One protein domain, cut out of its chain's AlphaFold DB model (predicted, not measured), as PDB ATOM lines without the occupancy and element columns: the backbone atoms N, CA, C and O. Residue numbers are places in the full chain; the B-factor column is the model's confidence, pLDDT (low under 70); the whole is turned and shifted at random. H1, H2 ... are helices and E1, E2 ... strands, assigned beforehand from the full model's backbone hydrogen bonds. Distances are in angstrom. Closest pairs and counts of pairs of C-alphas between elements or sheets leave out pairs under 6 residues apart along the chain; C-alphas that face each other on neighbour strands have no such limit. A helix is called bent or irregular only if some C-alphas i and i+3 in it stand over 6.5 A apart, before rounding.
ATOM      1  N   CYS A  94      40.061  30.363 -16.258       75.62
ATOM      2  CA  CYS A  94      41.226  29.493 -16.204       75.62
ATOM      3  C   CYS A  94      42.463  30.374 -16.121       75.62
ATOM      4  O   CYS A  94      42.762  31.112 -17.062       75.62
ATOM      5  N   ASN A  95      43.149  30.334 -14.985       77.44
ATOM      6  CA  ASN A  95      44.381  31.081 -14.803       77.44
ATOM      7  C   ASN A  95      45.518  30.219 -15.342       77.44
ATOM      8  O   ASN A  95      45.831  29.181 -14.766       77.44
ATOM      9  N   THR A  96      46.166  30.650 -16.421       65.56
ATOM     10  CA  THR A  96      47.333  29.948 -16.982       65.56
ATOM     11  C   THR A  96      48.549  29.969 -16.050       65.56
ATOM     12  O   THR A  96      49.560  29.373 -16.378       65.56
ATOM     13  N   GLY A  97      48.479  30.624 -14.886       60.94
ATOM     14  CA  GLY A  97      49.650  30.841 -14.040       60.94
ATOM     15  C   GLY A  97      50.678  31.738 -14.741       60.94
ATOM     16  O   GLY A  97      50.329  32.503 -15.644       60.94
ATOM     17  N   GLY A  98      51.939  31.658 -14.308       56.19
ATOM     18  CA  GLY A  98      53.054  32.396 -14.914       56.19
ATOM     19  C   GLY A  98      53.506  31.867 -16.283       56.19
ATOM     20  O   GLY A  98      54.149  32.614 -17.015       56.19
ATOM     21  N   ASP A  99      53.126  30.635 -16.651       58.78
ATOM     22  CA  ASP A  99      53.589  29.935 -17.857       58.78
ATOM     23  C   ASP A  99      52.420  29.497 -18.759       58.78
ATOM     24  O   ASP A  99      51.486  28.829 -18.331       58.78
ATOM     25  N   ALA A 100      52.476  29.807 -20.058       64.56
ATOM     26  CA  ALA A 100      51.379  29.582 -21.016       64.56
ATOM     27  C   ALA A 100      51.108  28.101 -21.399       64.56
ATOM     28  O   ALA A 100      50.328  27.825 -22.319       64.56
ATOM     29  N   ASN A 101      51.730  27.138 -20.715       71.19
ATOM     30  CA  ASN A 101      51.782  25.733 -21.135       71.19
ATOM     31  C   ASN A 101      50.453  24.970 -20.963       71.19
ATOM     32  O   ASN A 101      50.259  23.954 -21.620       71.19
ATOM     33  N   CYS A 102      49.497  25.476 -20.172       75.62
ATOM     34  CA  CYS A 102      48.164  24.867 -20.024       75.62
ATOM     35  C   CYS A 102      47.093  25.432 -20.977       75.62
ATOM     36  O   CYS A 102      45.899  25.261 -20.720       75.62
ATOM     37  N   SER A 103      47.468  26.151 -22.038       81.00
ATOM     38  CA  SER A 103      46.500  26.837 -22.913       81.00
ATOM     39  C   SER A 103      45.440  25.897 -23.511       81.00
ATOM     40  O   SER A 103      44.254  26.237 -23.522       81.00
ATOM     41  N   GLU A 104      45.829  24.684 -23.915       82.00
ATOM     42  CA  GLU A 104      44.905  23.661 -24.415       82.00
ATOM     43  C   GLU A 104      43.914  23.209 -23.330       82.00
ATOM     44  O   GLU A 104      42.698  23.261 -23.532       82.00
ATOM     45  N   CYS A 105      44.411  22.864 -22.141       82.56
ATOM     46  CA  CYS A 105      43.580  22.474 -21.002       82.56
ATOM     47  C   CYS A 105      42.615  23.599 -20.591       82.56
ATOM     48  O   CYS A 105      41.440  23.345 -20.321       82.56
ATOM     49  N   CYS A 106      43.068  24.857 -20.610       84.25
ATOM     50  CA  CYS A 106      42.220  26.013 -20.326       84.25
ATOM     51  C   CYS A 106      41.118  26.202 -21.374       84.25
ATOM     52  O   CYS A 106      39.996  26.565 -21.011       84.25
ATOM     53  N   SER A 107      41.393  25.925 -22.652       85.38
ATOM     54  CA  SER A 107      40.375  25.978 -23.710       85.38
ATOM     55  C   SER A 107      39.264  24.945 -23.491       85.38
ATOM     56  O   SER A 107      38.091  25.235 -23.707       85.38
ATOM     57  N   ILE A 108      39.613  23.759 -22.981       83.25
ATOM     58  CA  ILE A 108      38.649  22.720 -22.612       83.25
ATOM     59  C   ILE A 108      37.855  23.134 -21.369       83.25
ATOM     60  O   ILE A 108      36.632  23.011 -21.357       83.25
ATOM     61  N   PHE A 109      38.534  23.642 -20.335       84.94
ATOM     62  CA  PHE A 109      37.903  24.009 -19.066       84.94
ATOM     63  C   PHE A 109      36.988  25.232 -19.169       84.94
ATOM     64  O   PHE A 109      36.105  25.382 -18.333       84.94
ATOM     65  N   THR A 110      37.183  26.119 -20.146       86.75
ATOM     66  CA  THR A 110      36.362  27.332 -20.319       86.75
ATOM     67  C   THR A 110      35.211  27.158 -21.313       86.75
ATOM     68  O   THR A 110      34.276  27.955 -21.283       86.75
ATOM     69  N   ASP A 111      35.219  26.108 -22.141       89.00
ATOM     70  CA  ASP A 111      34.141  25.795 -23.089       89.00
ATOM     71  C   ASP A 111      32.898  25.234 -22.362       89.00
ATOM     72  O   ASP A 111      32.977  24.156 -21.767       89.00
ATOM     73  N   PRO A 112      31.726  25.901 -22.419       86.31
ATOM     74  CA  PRO A 112      30.540  25.475 -21.669       86.31
ATOM     75  C   PRO A 112      30.064  24.055 -22.001       86.31
ATOM     76  O   PRO A 112      29.705  23.301 -21.098       86.31
ATOM     77  N   SER A 113      30.112  23.658 -23.275       88.44
ATOM     78  CA  SER A 113      29.639  22.345 -23.724       88.44
ATOM     79  C   SER A 113      30.590  21.225 -23.302       88.44
ATOM     80  O   SER A 113      30.164  20.118 -22.973       88.44
ATOM     81  N   ARG A 114      31.903  21.469 -23.315       84.62
ATOM     82  CA  ARG A 114      32.906  20.514 -22.819       84.62
ATOM     83  C   ARG A 114      32.850  20.401 -21.303       84.62
ATOM     84  O   ARG A 114      32.882  19.284 -20.805       84.62
ATOM     85  N   ARG A 115      32.697  21.513 -20.580       87.06
ATOM     86  CA  ARG A 115      32.535  21.509 -19.119       87.06
ATOM     87  C   ARG A 115      31.347  20.674 -18.668       87.06
ATOM     88  O   ARG A 115      31.510  19.852 -17.773       87.06
ATOM     89  N   GLU A 116      30.187  20.874 -19.293       83.69
ATOM     90  CA  GLU A 116      28.978  20.101 -19.001       83.69
ATOM     91  C   GLU A 116      29.204  18.612 -19.290       83.69
ATOM     92  O   GLU A 116      28.974  17.775 -18.423       83.69
ATOM     93  N   ARG A 117      29.762  18.276 -20.463       83.69
ATOM     94  CA  ARG A 117      30.059  16.881 -20.840       83.69
ATOM     95  C   ARG A 117      31.087  16.198 -19.940       83.69
ATOM     96  O   ARG A 117      30.989  14.994 -19.735       83.69
ATOM     97  N   PHE A 118      32.075  16.934 -19.437       84.25
ATOM     98  CA  PHE A 118      33.122  16.403 -18.561       84.25
ATOM     99  C   PHE A 118      32.788  16.517 -17.072       84.25
ATOM    100  O   PHE A 118      33.583  16.061 -16.253       84.25
ATOM    101  N   GLY A 119      31.632  17.093 -16.722       81.19
ATOM    102  CA  GLY A 119      31.159  17.207 -15.344       81.19
ATOM    103  C   GLY A 119      31.928  18.218 -14.489       81.19
ATOM    104  O   GLY A 119      31.925  18.103 -13.266       81.19
ATOM    105  N   TYR A 120      32.596  19.210 -15.090       84.56
ATOM    106  CA  TYR A 120      33.380  20.187 -14.330       84.56
ATOM    107  C   TYR A 120      32.478  21.125 -13.524       84.56
ATOM    108  O   TYR A 120      31.852  22.041 -14.061       84.56
ATOM    109  N   GLN A 121      32.482  20.938 -12.206       80.25
ATOM    110  CA  GLN A 121      31.693  21.739 -11.269       80.25
ATOM    111  C   GLN A 121      32.407  23.033 -10.847       80.25
ATOM    112  O   GLN A 121      31.762  24.043 -10.568       80.25
ATOM    113  N   LEU A 122      33.745  23.048 -10.865       80.88
ATOM    114  CA  LEU A 122      34.524  24.231 -10.503       80.88
ATOM    115  C   LEU A 122      34.401  25.356 -11.523       80.88
ATOM    116  O   LEU A 122      34.624  25.139 -12.711       80.88
ATOM    117  N   ARG A 123      34.162  26.585 -11.062       82.94
ATOM    118  CA  ARG A 123      34.116  27.783 -11.922       82.94
ATOM    119  C   ARG A 123      35.490  28.398 -12.197       82.94
ATOM    120  O   ARG A 123      35.626  29.179 -13.136       82.94
ATOM    121  N   GLU A 124      36.496  28.025 -11.412       83.69
ATOM    122  CA  GLU A 124      37.874  28.486 -11.559       83.69
ATOM    123  C   GLU A 124      38.835  27.295 -11.518       83.69
ATOM    124  O   GLU A 124      38.667  26.397 -10.698       83.69
ATOM    125  N   ALA A 125      39.833  27.287 -12.400       82.38
ATOM    126  CA  ALA A 125      40.956  26.355 -12.347       82.38
ATOM    127  C   ALA A 125      42.268  27.110 -12.574       82.38
ATOM    128  O   ALA A 125      42.327  28.047 -13.375       82.38
ATOM    129  N   ALA A 126      43.319  26.694 -11.873       81.12
ATOM    130  CA  ALA A 126      44.669  27.199 -12.066       81.12
ATOM    131  C   ALA A 126      45.531  26.137 -12.755       81.12
ATOM    132  O   ALA A 126      45.436  24.945 -12.456       81.12
ATOM    133  N   CYS A 127      46.353  26.585 -13.701       82.19
ATOM    134  CA  CYS A 127      47.473  25.819 -14.222       82.19
ATOM    135  C   CYS A 127      48.536  25.741 -13.130       82.19
ATOM    136  O   CYS A 127      49.094  26.761 -12.722       82.19
ATOM    137  N   GLU A 128      48.771  24.533 -12.642       81.31
ATOM    138  CA  GLU A 128      49.674  24.261 -11.533       81.31
ATOM    139  C   GLU A 128      50.733  23.252 -11.974       81.31
ATOM    140  O   GLU A 128      50.523  22.469 -12.904       81.31
ATOM    141  N   CYS A 129      51.890  23.298 -11.320       81.00
ATOM    142  CA  CYS A 129      52.909  22.270 -11.466       81.00
ATOM    143  C   CYS A 129      52.560  21.115 -10.523       81.00
ATOM    144  O   CYS A 129      52.494  21.308  -9.308       81.00
ATOM    145  N   HIS A 130      52.319  19.940 -11.090       82.06
ATOM    146  CA  HIS A 130      52.041  18.704 -10.372       82.06
ATOM    147  C   HIS A 130      53.295  17.845 -10.373       82.06
ATOM    148  O   HIS A 130      53.922  17.679 -11.415       82.06
ATOM    149  N   ASP A 131      53.631  17.285  -9.220       83.88
ATOM    150  CA  ASP A 131      54.629  16.225  -9.100       83.88
ATOM    151  C   ASP A 131      53.890  14.884  -9.123       83.88
ATOM    152  O   ASP A 131      53.113  14.583  -8.210       83.88
ATOM    153  N   ILE A 132      54.029  14.139 -10.220       85.88
ATOM    154  CA  ILE A 132      53.263  12.919 -10.482       85.88
ATOM    155  C   ILE A 132      54.220  11.740 -10.617       85.88
ATOM    156  O   ILE A 132      55.093  11.738 -11.478       85.88
ATOM    157  N   CYS A 133      53.994  10.698  -9.823       87.44
ATOM    158  CA  CYS A 133      54.647   9.408 -10.011       87.44
ATOM    159  C   CYS A 133      53.883   8.595 -11.071       87.44
ATOM    160  O   CYS A 133      52.710   8.273 -10.865       87.44
ATOM    161  N   VAL A 134      54.514   8.299 -12.213       91.25
ATOM    162  CA  VAL A 134      53.899   7.582 -13.348       91.25
ATOM    163  C   VAL A 134      54.873   6.631 -14.037       91.25
ATOM    164  O   VAL A 134      56.085   6.769 -13.918       91.25
TER     165      VAL A 134
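What this domain is: This is residues 94 to 134 of the 332 residues of an uncharacterized protein of Clostridia bacterium (UniProt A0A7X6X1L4). A small open frame: the irregular helix H1 and the first part of the long strand E1 form its two long sides, the short helix H2 turns off across one end, and E1 bends away at the other end. The first printed residues, 94 to 95, pair with residues 125 to 126 of E1. The printed part has 41 residues, with two named helices and one named strand in the order H1, H2, E1, and its class is mixed, helices and strands. It is only just loose, close to compact, with a radius of gyration of the C-alphas of 11.2 A, and spans 28 by 24 by 15 A.

How they stand to each other: H1, residues 100 to 110, is the longest helix; it is irregular, with C-alphas 101 and 104 at 7.9 A. H2, residues 112 to 118, and H1 only just touch, with 3 pairs of C-alphas within 8 A, and only at the corner by their link; the closest C-alphas are those of Phe 109 and Arg 115, 5.9 A apart. Their lines stand about perpendicular, at 89 degrees. E1, residues 124 to 134, and H1 have 2 pairs of C-alphas within 8 A, the closest being those of Cys 102 and Cys 127, 5.9 A apart. H2 and E1 are apart. E1 pairs with no named strand, but residues 94 to 95 pair with its residues 125 to 126, parallel. In H2 every O i to N i+4 pair is within hydrogen-bond range; in H1, 5 of 7 are.

Where its parts are: H1 measures 15.2 A from C-alpha 100 at (51.379, 29.582, -21.016) to C-alpha 110. H2 measures 9.9 A. E1 measures 26.4 A, bends by 64 degrees at residue 129 and ends with C-alpha 134 at (53.899, 7.582, -13.348).

The domain as a whole: The two C-alphas farthest apart, those of Ser 113 and Cys 133, are 31.3 A apart. The printed part has no cut, and the links H1 to H2 and H2 to E1 are tight. The mean pLDDT of the printed part is 80.4; residues 96 to 100, of which 100 belongs to H1, are under 70.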